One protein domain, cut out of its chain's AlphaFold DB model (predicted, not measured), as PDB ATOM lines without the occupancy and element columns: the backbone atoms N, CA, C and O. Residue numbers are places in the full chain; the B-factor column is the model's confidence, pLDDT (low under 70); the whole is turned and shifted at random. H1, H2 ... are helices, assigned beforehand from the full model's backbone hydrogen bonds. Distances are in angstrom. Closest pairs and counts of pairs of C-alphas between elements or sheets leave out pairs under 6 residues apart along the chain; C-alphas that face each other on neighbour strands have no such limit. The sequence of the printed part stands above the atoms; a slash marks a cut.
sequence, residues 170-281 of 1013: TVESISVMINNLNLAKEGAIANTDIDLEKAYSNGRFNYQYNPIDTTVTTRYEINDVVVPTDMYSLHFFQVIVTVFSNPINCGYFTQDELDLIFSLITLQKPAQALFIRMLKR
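AT A GLANCE: This is residues 170 to 281 of the 1013 residues of the protein "VRR-NUC domain-containing protein" of Temnothorax longispinosus (UniProt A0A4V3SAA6). Three helices, H1, H3 and H5, make a triangle with short H4 at one end; H6 crosses the far end of H3, and residues 195 to 205, with H2, stick out. The printed part has 112 residues with six named helices, H1 to H6 in order, and no named strand: all helix. It is only just compact, close to loose, with a radius of gyration of the C-alphas of 15.4 A, spanning 46 by 33 by 25 A.

IN THESE COORDINATES: H1, residues 170 to 185, begins at C-alpha 170 (161.801, 211.174, 135.528) and is 22.7 A long. H2 is 196 to 202, H3 231 to 244 (20.1 A), H4 247 to 250, H5 255 to 266 (16.4 A). H6, 269 to 279 (15.2 A), ends at C-alpha 279 (177.396, 194.878, 130.153).

HOW THE PARTS SIT: H1, the hub, touches H3's residues 241 to 244 alone (closest C-alphas Met 177 and Phe 244, 5.1 A) at a steep tilt of 48 degrees. With residues 180 to 184 alone it touches H4 (C-alphas Asn 180 and Pro 247, 5.4 A). H1 and H5 only just touch, with 3 pairs of C-alphas within 8 A, the closest Lys 185 and Gln 255, 6.6 A. H6 touches H3's residues 232 to 236 alone, about perpendicular at 82 degrees (C-alphas Ser 233 and Ala 273, 5.7 A). H2 touches no helix. In H1, H2, H3, H5 and H6 every O i to N i+4 pair is within hydrogen-bond range; H4 is too short for one.

THE WHOLE: The C-alphas farthest apart, Asn 202 and Pro 270, are 47.2 A apart. The printed part has no cut; the link H2 to H3, residues 203 to 230, is long. Mean pLDDT of the printed part is 77.0, and residues 270 to 281 are among those under 70.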
ATOM      1  N   THR A 170     160.737 212.075 135.033       66.25
ATOM      2  CA  THR A 170     161.801 211.174 135.528       66.25
ATOM      3  C   THR A 170     161.822 211.044 137.058       66.25
ATOM      4  O   THR A 170     161.985 209.942 137.570       66.25
ATOM      5  N   VAL A 171     161.625 212.145 137.795       70.81
ATOM      6  CA  VAL A 171     161.680 212.167 139.272       70.81
ATOM      7  C   VAL A 171     160.480 211.445 139.901       70.81
ATOM      8  O   VAL A 171     160.657 210.647 140.817       70.81
ATOM      9  N   GLU A 172     159.277 211.665 139.360       79.50
ATOM     10  CA  GLU A 172     158.043 210.968 139.758       79.50
ATOM     11  C   GLU A 172     158.214 209.446 139.606       79.50
ATOM     12  O   GLU A 172     157.957 208.690 140.541       79.50
ATOM     13  N   SER A 173     158.745 208.992 138.464       83.00
ATOM     14  CA  SER A 173     158.987 207.565 138.211       83.00
ATOM     15  C   SER A 173     160.077 206.955 139.105       83.00
ATOM     16  O   SER A 173     159.945 205.801 139.504       83.00
ATOM     17  N   ILE A 174     161.126 207.705 139.475       86.75
ATOM     18  CA  ILE A 174     162.123 207.235 140.457       86.75
ATOM     19  C   ILE A 174     161.465 207.017 141.828       86.75
ATOM     20  O   ILE A 174     161.713 205.992 142.456       86.75
ATOM     21  N   SER A 175     160.595 207.927 142.279       88.56
ATOM     22  CA  SER A 175     159.885 207.765 143.556       88.56
ATOM     23  C   SER A 175     158.951 206.550 143.553       88.56
ATOM     24  O   SER A 175     158.995 205.751 144.487       88.56
ATOM     25  N   VAL A 176     158.176 206.346 142.480       89.62
ATOM     26  CA  VAL A 176     157.315 205.157 142.329       89.62
ATOM     27  C   VAL A 176     158.139 203.863 142.334       89.62
ATOM     28  O   VAL A 176     157.766 202.913 143.019       89.62
ATOM     29  N   MET A 177     159.284 203.834 141.642       92.06
ATOM     30  CA  MET A 177     160.219 202.704 141.689       92.06
ATOM     31  C   MET A 177     160.702 202.411 143.116       92.06
ATOM     32  O   MET A 177     160.588 201.274 143.560       92.06
ATOM     33  N   ILE A 178     161.243 203.404 143.832       92.00
ATOM     34  CA  ILE A 178     161.800 203.198 145.183       92.00
ATOM     35  C   ILE A 178     160.716 202.715 146.158       92.00
ATOM     36  O   ILE A 178     160.957 201.792 146.935       92.00
ATOM     37  N   ASN A 179     159.497 203.248 146.054       91.38
ATOM     38  CA  ASN A 179     158.358 202.780 146.845       91.38
ATOM     39  C   ASN A 179     158.008 201.311 146.540       91.38
ATOM     40  O   ASN A 179     157.831 200.529 147.469       91.38
ATOM     41  N   ASN A 180     157.967 200.903 145.266       91.12
ATOM     42  CA  ASN A 180     157.722 199.502 144.898       91.12
ATOM     43  C   ASN A 180     158.857 198.566 145.351       91.12
ATOM     44  O   ASN A 180     158.591 197.432 145.738       91.12
ATOM     45  N   LEU A 181     160.118 199.007 145.301       90.00
ATOM     46  CA  LEU A 181     161.251 198.213 145.791       90.00
ATOM     47  C   LEU A 181     161.154 198.001 147.312       90.00
ATOM     48  O   LEU A 181     161.316 196.876 147.777       90.00
ATOM     49  N   ASN A 182     160.800 199.041 148.075       90.50
ATOM     50  CA  ASN A 182     160.554 198.922 149.516       90.50
ATOM     51  C   ASN A 182     159.356 198.004 149.824       90.50
ATOM     52  O   ASN A 182     159.487 197.109 150.652       90.50
ATOM     53  N   LEU A 183     158.236 198.125 149.102       88.62
ATOM     54  CA  LEU A 183     157.073 197.236 149.271       88.62
ATOM     55  C   LEU A 183     157.382 195.761 148.945       88.62
ATOM     56  O   LEU A 183     156.751 194.869 149.511       88.62
ATOM     57  N   ALA A 184     158.344 195.479 148.062       86.75
ATOM     58  CA  ALA A 184     158.844 194.121 147.828       86.75
ATOM     59  C   ALA A 184     159.791 193.642 148.936       86.75
ATOM     60  O   ALA A 184     159.725 192.477 149.331       86.75
ATOM     61  N   LYS A 185     160.622 194.531 149.492       85.19
ATOM     62  CA  LYS A 185     161.474 194.222 150.652       85.19
ATOM     63  C   LYS A 185     160.657 193.943 151.919       85.19
ATOM     64  O   LYS A 185     161.010 193.062 152.690       85.19
ATOM     65  N   GLU A 186     159.515 194.614 152.058       87.12
ATOM     66  CA  GLU A 186     158.517 194.472 153.131       87.12
ATOM     67  C   GLU A 186     157.487 193.343 152.902       87.12
ATOM     68  O   GLU A 186     156.485 193.267 153.613       87.12
ATOM     69  N   GLY A 187     157.653 192.494 151.878       81.88
ATOM     70  CA  GLY A 187     156.754 191.361 151.586       81.88
ATOM     71  C   GLY A 187     155.329 191.719 151.119       81.88
ATOM     72  O   GLY A 187     154.569 190.828 150.719       81.88
ATOM     73  N   ALA A 188     154.976 193.010 151.115       83.81
ATOM     74  CA  ALA A 188     153.700 193.543 150.636       83.81
ATOM     75  C   ALA A 188     153.507 193.308 149.127       83.81
ATOM     76  O   ALA A 188     152.389 193.073 148.667       83.81
ATOM     77  N   ILE A 189     154.597 193.316 148.357       80.38
ATOM     78  CA  ILE A 189     154.661 192.686 147.036       80.38
ATOM     79  C   ILE A 189     155.198 191.269 147.241       80.38
ATOM     80  O   ILE A 189     156.355 191.082 147.615       80.38
ATOM     81  N   ALA A 190     154.353 190.268 146.999       73.06
ATOM     82  CA  ALA A 190     154.750 188.869 147.090       73.06
ATOM     83  C   ALA A 190     155.867 188.535 146.083       73.06
ATOM     84  O   ALA A 190     155.841 189.008 144.945       73.06
ATOM     85  N   ASN A 191     156.792 187.651 146.467       66.75
ATOM     86  CA  ASN A 191     157.653 186.963 145.506       66.75
ATOM     87  C   ASN A 191     156.798 185.928 144.751       66.75
ATOM     88  O   ASN A 191     156.105 185.122 145.377       66.75
ATOM     89  N   THR A 192     156.775 185.998 143.422       61.88
ATOM     90  CA  THR A 192     155.723 185.390 142.600       61.88
ATOM     91  C   THR A 192     156.240 184.564 141.425       61.88
ATOM     92  O   THR A 192     156.556 185.088 140.356       61.88
ATOM     93  N   ASP A 193     156.104 183.244 141.553       58.34
ATOM     94  CA  ASP A 193     155.786 182.385 140.409       58.34
ATOM     95  C   ASP A 193     154.366 182.734 139.916       58.34
ATOM     96  O   ASP A 193     153.368 182.130 140.321       58.34
ATOM     97  N   ILE A 194     154.243 183.767 139.071       60.47
ATOM     98  CA  ILE A 194     152.948 184.130 138.478       60.47
ATOM     99  C   ILE A 194     152.532 183.047 137.484       60.47
ATOM    100  O   ILE A 194     153.009 182.994 136.348       60.47
ATOM    101  N   ASP A 195     151.556 182.234 137.887       66.19
ATOM    102  CA  ASP A 195     150.762 181.420 136.971       66.19
ATOM    103  C   ASP A 195     149.969 182.341 136.029       66.19
ATOM    104  O   ASP A 195     148.849 182.791 136.307       66.19
ATOM    105  N   LEU A 196     150.589 182.639 134.887       66.44
ATOM    106  CA  LEU A 196     149.993 183.445 133.832       66.44
ATOM    107  C   LEU A 196     148.722 182.783 133.274       66.44
ATOM    108  O   LEU A 196     147.824 183.497 132.837       66.44
ATOM    109  N   GLU A 197     148.594 181.451 133.278       67.75
ATOM    110  CA  GLU A 197     147.389 180.796 132.750       67.75
ATOM    111  C   GLU A 197     146.200 181.044 133.671       67.75
ATOM    112  O   GLU A 197     145.123 181.427 133.206       67.75
ATOM    113  N   LYS A 198     146.413 180.944 134.984       70.94
ATOM    114  CA  LYS A 198     145.443 181.348 136.008       70.94
ATOM    115  C   LYS A 198     145.136 182.845 135.945       70.94
ATOM    116  O   LYS A 198     143.975 183.217 136.100       70.94
ATOM    117  N   ALA A 199     146.110 183.712 135.667       68.88
ATOM    118  CA  ALA A 199     145.854 185.146 135.501       68.88
ATOM    119  C   ALA A 199     144.953 185.445 134.282       68.88
ATOM    120  O   ALA A 199     143.912 186.091 134.419       68.88
ATOM    121  N   TYR A 200     145.303 184.928 133.098       71.44
ATOM    122  CA  TYR A 200     144.546 185.185 131.864       71.44
ATOM    123  C   TYR A 200     143.180 184.480 131.831       71.44
ATOM    124  O   TYR A 200     142.233 185.051 131.293       71.44
ATOM    125  N   SER A 201     143.037 183.291 132.428       75.94
ATOM    126  CA  SER A 201     141.744 182.582 132.505       75.94
ATOM    127  C   SER A 201     140.746 183.230 133.471       75.94
ATOM    128  O   SER A 201     139.552 183.242 133.184       75.94
ATOM    129  N   ASN A 202     141.213 183.828 134.574       74.31
ATOM    130  CA  ASN A 202     140.346 184.553 135.514       74.31
ATOM    131  C   ASN A 202     139.933 185.955 135.023       74.31
ATOM    132  O   ASN A 202     139.056 186.575 135.626       74.31
ATOM    133  N   GLY A 203     140.575 186.492 133.977       70.19
ATOM    134  CA  GLY A 203     140.260 187.804 133.395       70.19
ATOM    135  C   GLY A 203     140.482 189.011 134.321       70.19
ATOM    136  O   GLY A 203     140.076 190.124 133.985       70.19
ATOM    137  N   ARG A 204     141.108 188.813 135.488       68.31
ATOM    138  CA  ARG A 204     141.405 189.853 136.484       68.31
ATOM    139  C   ARG A 204     142.899 190.161 136.463       68.31
ATOM    140  O   ARG A 204     143.708 189.311 136.811       68.31
ATOM    141  N   PHE A 205     143.242 191.394 136.096       68.31
ATOM    142  CA  PHE A 205     144.627 191.862 135.942       68.31
ATOM    143  C   PHE A 205     145.038 192.910 136.995       68.31
ATOM    144  O   PHE A 205     146.064 193.568 136.850       68.31
ATOM    145  N   ASN A 206     144.232 193.085 138.049       64.31
ATOM    146  CA  ASN A 206     144.524 194.014 139.139       64.31
ATOM    147  C   ASN A 206     145.479 193.356 140.140       64.31
ATOM    148  O   ASN A 206     145.191 192.261 140.623       64.31
ATOM    149  N   TYR A 207     146.568 194.041 140.490       67.06
ATOM    150  CA  TYR A 207     147.434 193.616 141.586       67.06
ATOM    151  C   TYR A 207     146.753 193.837 142.945       67.06
ATOM    152  O   TYR A 207     145.965 194.772 143.106       67.06
ATOM    153  N   GLN A 208     147.071 192.988 143.919       70.56
ATOM    154  CA  GLN A 208     146.681 193.145 145.318       70.56
ATOM    155  C   GLN A 208     147.935 192.994 146.175       70.56
ATOM    156  O   GLN A 208     148.701 192.056 145.975       70.56
ATOM    157  N   TYR A 209     148.137 193.930 147.099       77.12
ATOM    158  CA  TYR A 209     149.245 193.886 148.045       77.12
ATOM    159  C   TYR A 209     148.896 192.985 149.233       77.12
ATOM    160  O   TYR A 209     147.758 192.988 149.710       77.12
ATOM    161  N   ASN A 210     149.892 192.256 149.722       80.56
ATOM    162  CA  ASN A 210     149.866 191.623 151.035       80.56
ATOM    163  C   ASN A 210     149.943 192.689 152.151       80.56
ATOM    164  O   ASN A 210     150.311 193.838 151.884       80.56
ATOM    165  N   PRO A 211     149.657 192.323 153.415       80.81
ATOM    166  CA  PRO A 211     150.073 193.115 154.568       80.81
ATOM    167  C   PRO A 211     151.582 193.411 154.543       80.81
ATOM    168  O   PRO A 211     152.374 192.569 154.126       80.81
ATOM    169  N   ILE A 212     151.959 194.605 155.001       81.69
ATOM    170  CA  ILE A 212     153.351 195.061 155.121       81.69
ATOM    171  C   ILE A 212     154.004 194.385 156.332       81.69
ATOM    172  O   ILE A 212     153.482 194.492 157.444       81.69
ATOM    173  N   ASP A 213     155.159 193.747 156.137       80.75
ATOM    174  CA  ASP A 213     156.009 193.288 157.236       80.75
ATOM    175  C   ASP A 213     156.782 194.472 157.836       80.75
ATOM    176  O   ASP A 213     157.751 194.984 157.271       80.75
ATOM    177  N   THR A 214     156.348 194.915 159.016       76.81
ATOM    178  CA  THR A 214     156.958 196.036 159.743       76.81
ATOM    179  C   THR A 214     158.247 195.671 160.487       76.81
ATOM    180  O   THR A 214     158.805 196.528 161.169       76.81
ATOM    181  N   THR A 215     158.726 194.423 160.412       73.00
ATOM    182  CA  THR A 215     160.002 194.005 161.029       73.00
ATOM    183  C   THR A 215     161.225 194.344 160.169       73.00
ATOM    184  O   THR A 215     162.356 194.315 160.658       73.00
ATOM    185  N   VAL A 216     161.015 194.724 158.904       74.81
ATOM    186  CA  VAL A 216     162.074 195.078 157.951       74.81
ATOM    187  C   VAL A 216     162.663 196.454 158.281       74.81
ATOM    188  O   VAL A 216     162.076 197.497 158.005       74.81
ATOM    189  N   THR A 217     163.861 196.461 158.868       65.25
ATOM    190  CA  THR A 217     164.544 197.679 159.350       65.25
ATOM    191  C   THR A 217     165.374 198.417 158.297       65.25
ATOM    192  O   THR A 217     165.861 199.511 158.576       65.25
ATOM    193  N   THR A 218     165.561 197.852 157.098       72.38
ATOM    194  CA  THR A 218     166.379 198.456 156.030       72.38
ATOM    195  C   THR A 218     165.537 198.776 154.799       72.38
ATOM    196  O   THR A 218     164.916 197.895 154.208       72.38
ATOM    197  N   ARG A 219     165.544 200.053 154.402       83.00
ATOM    198  CA  ARG A 219     164.840 200.585 153.230       83.00
ATOM    199  C   ARG A 219     165.817 201.191 152.227       83.00
ATOM    200  O   ARG A 219     166.908 201.624 152.585       83.00
ATOM    201  N   TYR A 220     165.390 201.235 150.974       89.38
ATOM    202  CA  TYR A 220     166.032 201.972 149.896       89.38
ATOM    203  C   TYR A 220     165.673 203.453 149.993       89.38
ATOM    204  O   TYR A 220     164.490 203.805 149.950       89.38
ATOM    205  N   GLU A 221     166.685 204.313 150.075       87.62
ATOM    206  CA  GLU A 221     166.512 205.764 150.118       87.62
ATOM    207  C   GLU A 221     166.583 206.395 148.725       87.62
ATOM    208  O   GLU A 221     167.461 206.100 147.911       87.62
ATOM    209  N   ILE A 222     165.662 207.319 148.444       87.19
ATOM    210  CA  ILE A 222     165.597 208.003 147.141       87.19
ATOM    211  C   ILE A 222     166.787 208.951 146.916       87.19
ATOM    212  O   ILE A 222     167.164 209.216 145.775       87.19
ATOM    213  N   ASN A 223     167.392 209.443 147.999       85.44
ATOM    214  CA  ASN A 223     168.483 210.419 147.965       85.44
ATOM    215  C   ASN A 223     169.813 209.824 147.469       85.44
ATOM    216  O   ASN A 223     170.636 210.559 146.923       85.44
ATOM    217  N   ASP A 224     169.998 208.507 147.591       85.62
ATOM    218  CA  ASP A 224     171.215 207.814 147.148       85.62
ATOM    219  C   ASP A 224     171.235 207.561 145.628       85.62
ATOM    220  O   ASP A 224     172.259 207.172 145.063       85.62
ATOM    221  N   VAL A 225     170.108 207.770 144.934       87.88
ATOM    222  CA  VAL A 225     169.939 207.428 143.515       87.88
ATOM    223  C   VAL A 225     170.708 208.401 142.611       87.88
ATOM    224  O   VAL A 225     170.292 209.531 142.338       87.88
ATOM    225  N   VAL A 226     171.827 207.937 142.052       83.44
ATOM    226  CA  VAL A 226     172.711 208.741 141.203       83.44
ATOM    227  C   VAL A 226     172.227 208.714 139.752       83.44
ATOM    228  O   VAL A 226     172.584 207.836 138.970       83.44
ATOM    229  N   VAL A 227     171.460 209.728 139.342       85.44
ATOM    230  CA  VAL A 227     171.001 209.850 137.942       85.44
ATOM    231  C   VAL A 227     172.189 210.131 136.992       85.44
ATOM    232  O   VAL A 227     172.854 211.177 137.125       85.44
ATOM    233  N   PRO A 228     172.479 209.253 136.009       79.56
ATOM    234  CA  PRO A 228     173.587 209.432 135.072       79.56
ATOM    235  C   PRO A 228     173.316 210.504 134.011       79.56
ATOM    236  O   PRO A 228     172.179 210.865 133.714       79.56
ATOM    237  N   THR A 229     174.397 211.004 133.407       74.06
ATOM    238  CA  THR A 229     174.361 212.075 132.395       74.06
ATOM    239  C   THR A 229     174.811 211.641 130.998       74.06
ATOM    240  O   THR A 229     174.557 212.370 130.040       74.06
ATOM    241  N   ASP A 230     175.455 210.477 130.842       72.94
ATOM    242  CA  ASP A 230     175.776 209.930 129.520       72.94
ATOM    243  C   ASP A 230     174.592 209.144 128.932       72.94
ATOM    244  O   ASP A 230     173.826 208.504 129.651       72.94
ATOM    245  N   MET A 231     174.462 209.168 127.604       71.88
ATOM    246  CA  MET A 231     173.317 208.587 126.892       71.88
ATOM    247  C   MET A 231     173.125 207.078 127.116       71.88
ATOM    248  O   MET A 231     171.995 206.607 127.040       71.88
ATOM    249  N   TYR A 232     174.187 206.297 127.346       68.81
ATOM    250  CA  TYR A 232     174.049 204.843 127.481       68.81
ATOM    251  C   TYR A 232     173.646 204.441 128.894       68.81
ATOM    252  O   TYR A 232     172.737 203.624 129.039       68.81
ATOM    253  N   SER A 233     174.263 205.039 129.913       71.44
ATOM    254  CA  SER A 233     173.847 204.823 131.302       71.44
ATOM    255  C   SER A 233     172.456 205.401 131.551       71.44
ATOM    256  O   SER A 233     171.649 204.749 132.199       71.44
ATOM    257  N   LEU A 234     172.115 206.556 130.960       79.62
ATOM    258  CA  LEU A 234     170.772 207.140 131.062       79.62
ATOM    259  C   LEU A 234     169.692 206.241 130.448       79.62
ATOM    260  O   LEU A 234     168.668 206.027 131.087       79.62
ATOM    261  N   HIS A 235     169.919 205.657 129.266       81.00
ATOM    262  CA  HIS A 235     168.970 204.690 128.701       81.00
ATOM    263  C   HIS A 235     168.823 203.432 129.575       81.00
ATOM    264  O   HIS A 235     167.716 202.919 129.714       81.00
ATOM    265  N   PHE A 236     169.905 202.928 130.179       80.12
ATOM    266  CA  PHE A 236     169.837 201.762 131.069       80.12
ATOM    267  C   PHE A 236     169.109 202.077 132.386       80.12
ATOM    268  O   PHE A 236     168.215 201.338 132.790       80.12
ATOM    269  N   PHE A 237     169.425 203.213 133.004       84.94
ATOM    270  CA  PHE A 237     168.746 203.738 134.188       84.94
ATOM    271  C   PHE A 237     167.243 203.930 133.928       84.94
ATOM    272  O   PHE A 237     166.413 203.504 134.725       84.94
ATOM    273  N   GLN A 238     166.874 204.486 132.769       83.75
ATOM    274  CA  GLN A 238     165.478 204.612 132.338       83.75
ATOM    275  C   GLN A 238     164.776 203.256 132.149       83.75
ATOM    276  O   GLN A 238     163.587 203.146 132.455       83.75
ATOM    277  N   VAL A 239     165.487 202.213 131.701       85.44
ATOM    278  CA  VAL A 239     164.951 200.841 131.652       85.44
ATOM    279  C   VAL A 239     164.691 200.303 133.060       85.44
ATOM    280  O   VAL A 239     163.585 199.821 133.289       85.44
ATOM    281  N   ILE A 240     165.630 200.442 134.007       88.00
ATOM    282  CA  ILE A 240     165.417 200.045 135.416       88.00
ATOM    283  C   ILE A 240     164.189 200.765 135.986       88.00
ATOM    284  O   ILE A 240     163.227 200.107 136.381       88.00
ATOM    285  N   VAL A 241     164.167 202.101 135.939       87.69
ATOM    286  CA  VAL A 241     163.051 202.906 136.463       87.69
ATOM    287  C   VAL A 241     161.716 202.483 135.848       87.69
ATOM    288  O   VAL A 241     160.735 202.339 136.571       87.69
ATOM    289  N   THR A 242     161.663 202.210 134.541       86.19
ATOM    290  CA  THR A 242     160.417 201.804 133.864       86.19
ATOM    291  C   THR A 242     159.978 200.381 134.215       86.19
ATOM    292  O   THR A 242     158.778 200.128 134.294       86.19
ATOM    293  N   VAL A 243     160.911 199.449 134.439       87.00
ATOM    294  CA  VAL A 243     160.587 198.077 134.867       87.00
ATOM    295  C   VAL A 243     160.033 198.089 136.290       87.00
ATOM    296  O   VAL A 243     158.923 197.604 136.507       87.00
ATOM    297  N   PHE A 244     160.752 198.690 137.238       89.94
ATOM    298  CA  PHE A 244     160.413 198.639 138.665       89.94
ATOM    299  C   PHE A 244     159.366 199.686 139.097       89.94
ATOM    300  O   PHE A 244     158.828 199.605 140.196       89.94
ATOM    301  N   SER A 245     158.961 200.607 138.211       88.81
ATOM    302  CA  SER A 245     157.740 201.419 138.401       88.81
ATOM    303  C   SER A 245     156.436 200.601 138.352       88.81
ATOM    304  O   SER A 245     155.389 201.114 138.742       88.81
ATOM    305  N   ASN A 246     156.465 199.343 137.894       83.81
ATOM    306  CA  ASN A 246     155.329 198.423 137.976       83.81
ATOM    307  C   ASN A 246     155.548 197.435 139.143       83.81
ATOM    308  O   ASN A 246     156.486 196.639 139.055       83.81
ATOM    309  N   PRO A 247     154.699 197.422 140.191       84.88
ATOM    310  CA  PRO A 247     154.907 196.586 141.379       84.88
ATOM    311  C   PRO A 247     154.937 195.084 141.065       84.88
ATOM    312  O   PRO A 247     155.684 194.344 141.698       84.88
ATOM    313  N   ILE A 248     154.207 194.635 140.033       80.06
ATOM    314  CA  ILE A 248     154.210 193.230 139.586       80.06
ATOM    315  C   ILE A 248     155.626 192.777 139.205       80.06
ATOM    316  O   ILE A 248     155.998 191.637 139.457       80.06
ATOM    317  N   ASN A 249     156.429 193.670 138.618       84.75
ATOM    318  CA  ASN A 249     157.766 193.316 138.157       84.75
ATOM    319  C   ASN A 249     158.761 193.130 139.308       84.75
ATOM    320  O   ASN A 249     159.703 192.362 139.143       84.75
ATOM    321  N   CYS A 250     158.566 193.790 140.456       86.19
ATOM    322  CA  CYS A 250     159.421 193.597 141.631       86.19
ATOM    323  C   CYS A 250     159.301 192.166 142.177       86.19
ATOM    324  O   CYS A 250     160.305 191.570 142.552       86.19
ATOM    325  N   GLY A 251     158.098 191.581 142.124       82.44
ATOM    326  CA  GLY A 251     157.813 190.209 142.558       82.44
ATOM    327  C   GLY A 251     158.412 189.095 141.687       82.44
ATOM    328  O   GLY A 251     158.130 187.930 141.946       82.44
ATOM    329  N   TYR A 252     159.211 189.408 140.659       80.00
ATOM    330  CA  TYR A 252     159.975 188.413 139.886       80.00
ATOM    331  C   TYR A 252     161.444 188.278 140.323       80.00
ATOM    332  O   TYR A 252     162.178 187.495 139.720       80.00
ATOM    333  N   PHE A 253     161.893 189.053 141.315       83.19
ATOM    334  CA  PHE A 253     163.292 189.113 141.742       83.19
ATOM    335  C   PHE A 253     163.429 188.754 143.221       83.19
ATOM    336  O   PHE A 253     162.570 189.071 144.044       83.19
ATOM    337  N   THR A 254     164.539 188.108 143.567       82.56
ATOM    338  CA  THR A 254     164.932 187.885 144.963       82.56
ATOM    339  C   THR A 254     165.438 189.179 145.612       82.56
ATOM    340  O   THR A 254     165.838 190.115 144.921       82.56
ATOM    341  N   GLN A 255     165.454 189.241 146.949       81.06
ATOM    342  CA  GLN A 255     165.936 190.430 147.671       81.06
ATOM    343  C   GLN A 255     167.396 190.758 147.319       81.06
ATOM    344  O   GLN A 255     167.714 191.920 147.089       81.06
ATOM    345  N   ASP A 256     168.253 189.742 147.167       80.44
ATOM    346  CA  ASP A 256     169.649 189.891 146.730       80.44
ATOM    347  C   ASP A 256     169.759 190.550 145.340       80.44
ATOM    348  O   ASP A 256     170.651 191.363 145.086       80.44
ATOM    349  N   GLU A 257     168.838 190.226 144.425       85.44
ATOM    350  CA  GLU A 257     168.773 190.839 143.096       85.44
ATOM    351  C   GLU A 257     168.248 192.280 143.160       85.44
ATOM    352  O   GLU A 257     168.785 193.141 142.461       85.44
ATOM    353  N   LEU A 258     167.257 192.573 144.010       86.81
ATOM    354  CA  LEU A 258     166.765 193.939 144.235       86.81
ATOM    355  C   LEU A 258     167.830 194.831 144.902       86.81
ATOM    356  O   LEU A 258     168.035 195.965 144.462       86.81
ATOM    357  N   ASP A 259     168.581 194.307 145.875       85.69
ATOM    358  CA  ASP A 259     169.721 194.986 146.505       85.69
ATOM    359  C   ASP A 259     170.855 195.240 145.498       85.69
ATOM    360  O   ASP A 259     171.449 196.324 145.491       85.69
ATOM    361  N   LEU A 260     171.111 194.304 144.575       84.12
ATOM    362  CA  LEU A 260     172.028 194.515 143.451       84.12
ATOM    363  C   LEU A 260     171.516 195.603 142.488       84.12
ATOM    364  O   LEU A 260     172.294 196.459 142.064       84.12
ATOM    365  N   ILE A 261     170.223 195.608 142.149       87.12
ATOM    366  CA  ILE A 261     169.606 196.619 141.275       87.12
ATOM    367  C   ILE A 261     169.695 198.016 141.902       87.12
ATOM    368  O   ILE A 261     170.080 198.960 141.206       87.12
ATOM    369  N   PHE A 262     169.410 198.150 143.202       87.94
ATOM    370  CA  PHE A 262     169.584 199.410 143.927       87.94
ATOM    371  C   PHE A 262     171.058 199.842 143.940       87.94
ATOM    372  O   PHE A 262     171.380 200.958 143.533       87.94
ATOM    373  N   SER A 263     171.974 198.930 144.279       85.06
ATOM    374  CA  SER A 263     173.422 199.190 144.257       85.06
ATOM    375  C   SER A 263     173.910 199.704 142.894       85.06
ATOM    376  O   SER A 263     174.757 200.593 142.829       85.06
ATOM    377  N   LEU A 264     173.360 199.200 141.781       81.94
ATOM    378  CA  LEU A 264     173.719 199.649 140.430       81.94
ATOM    379  C   LEU A 264     173.259 201.081 140.102       81.94
ATOM    380  O   LEU A 264     173.920 201.741 139.295       81.94
ATOM    381  N   ILE A 265     172.168 201.572 140.702       85.88
ATOM    382  CA  ILE A 265     171.674 202.949 140.494       85.88
ATOM    383  C   ILE A 265     172.239 203.965 141.499       85.88
ATOM    384  O   ILE A 265     172.195 205.163 141.219       85.88
ATOM    385  N   THR A 266     172.819 203.518 142.619       86.00
ATOM    386  CA  THR A 266     173.569 204.376 143.559       86.00
ATOM    387  C   THR A 266     175.059 204.508 143.205       86.00
ATOM    388  O   THR A 266     175.731 205.429 143.670       86.00
ATOM    389  N   LEU A 267     175.593 203.655 142.313       75.94
ATOM    390  CA  LEU A 267     176.955 203.789 141.769       75.94
ATOM    391  C   LEU A 267     177.238 205.208 141.244       75.94
ATOM    392  O   LEU A 267     176.435 205.802 140.524       75.94
ATOM    393  N   GLN A 268     178.450 205.714 141.484       73.12
ATOM    394  CA  GLN A 268     178.896 206.986 140.907       73.12
ATOM    395  C   GLN A 268     178.860 206.962 139.366       73.12
ATOM    396  O   GLN A 268     179.159 205.948 138.732       73.12
ATOM    397  N   LYS A 269     178.573 208.112 138.740       70.31
ATOM    398  CA  LYS A 269     178.376 208.240 137.276       70.31
ATOM    399  C   LYS A 269     179.496 207.613 136.413       70.31
ATOM    400  O   LYS A 269     179.156 206.958 135.429       70.31
ATOM    401  N   PRO A 270     180.802 207.727 136.750       47.50
ATOM    402  CA  PRO A 270     181.863 207.051 135.994       47.50
ATOM    403  C   PRO A 270     181.816 205.519 136.113       47.50
ATOM    404  O   PRO A 270     182.095 204.823 135.137       47.50
ATOM    405  N   ALA A 271     181.430 204.993 137.281       57.22
ATOM    406  CA  ALA A 271     181.295 203.559 137.526       57.22
ATOM    407  C   ALA A 271     180.084 202.975 136.782       57.22
ATOM    408  O   ALA A 271     180.232 201.945 136.126       57.22
ATOM    409  N   GLN A 272     178.936 203.671 136.771       62.53
ATOM    410  CA  GLN A 272     177.799 203.307 135.910       62.53
ATOM    411  C   GLN A 272     178.223 203.258 134.431       62.53
ATOM    412  O   GLN A 272     178.016 202.251 133.753       62.53
ATOM    413  N   ALA A 273     178.906 204.299 133.939       52.06
ATOM    414  CA  ALA A 273     179.365 204.360 132.551       52.06
ATOM    415  C   ALA A 273     180.354 203.236 132.187       52.06
ATOM    416  O   ALA A 273     180.317 202.725 131.063       52.06
ATOM    417  N   LEU A 274     181.223 202.819 133.115       47.66
ATOM    418  CA  LEU A 274     182.107 201.666 132.934       47.66
ATOM    419  C   LEU A 274     181.317 200.347 132.927       47.66
ATOM    420  O   LEU A 274     181.462 199.559 131.989       47.66
ATOM    421  N   PHE A 275     180.437 200.142 133.909       60.72
ATOM    422  CA  PHE A 275     179.594 198.952 134.021       60.72
ATOM    423  C   PHE A 275     178.738 198.746 132.763       60.72
ATOM    424  O   PHE A 275     178.756 197.665 132.184       60.72
ATOM    425  N   ILE A 276     178.092 199.790 132.234       62.31
ATOM    426  CA  ILE A 276     177.270 199.691 131.014       62.31
ATOM    427  C   ILE A 276     178.108 199.497 129.741       62.31
ATOM    428  O   ILE A 276     177.662 198.834 128.800       62.31
ATOM    429  N   ARG A 277     179.361 199.971 129.701       54.41
ATOM    430  CA  ARG A 277     180.310 199.611 128.626       54.41
ATOM    431  C   ARG A 277     180.733 198.138 128.688       54.41
ATOM    432  O   ARG A 277     180.989 197.554 127.635       54.41
ATOM    433  N   MET A 278     180.787 197.540 129.880       49.22
ATOM    434  CA  MET A 278     181.072 196.113 130.074       49.22
ATOM    435  C   MET A 278     179.842 195.240 129.790       49.22
ATOM    436  O   MET A 278     179.946 194.305 129.002       49.22
ATOM    437  N   LEU A 279     178.670 195.592 130.325       58.88
ATOM    438  CA  LEU A 279     177.396 194.878 130.153       58.88
ATOM    439  C   LEU A 279     176.951 194.785 128.683       58.88
ATOM    440  O   LEU A 279     176.312 193.820 128.275       58.88
ATOM    441  N   LYS A 280     177.336 195.759 127.848       49.56
ATOM    442  CA  LYS A 280     177.107 195.729 126.390       49.56
ATOM    443  C   LYS A 280     178.051 194.781 125.621       49.56
ATOM    444  O   LYS A 280     178.005 194.760 124.390       49.56
ATOM    445  N   ARG A 281     178.902 194.000 126.303       39.78
ATOM    446  CA  ARG A 281     179.727 192.923 125.718       39.78
ATOM    447  C   ARG A 281     179.029 191.563 125.901       39.78
ATOM    448  O   ARG A 281     178.283 191.346 126.845       39.78
TER     449      ARG A 281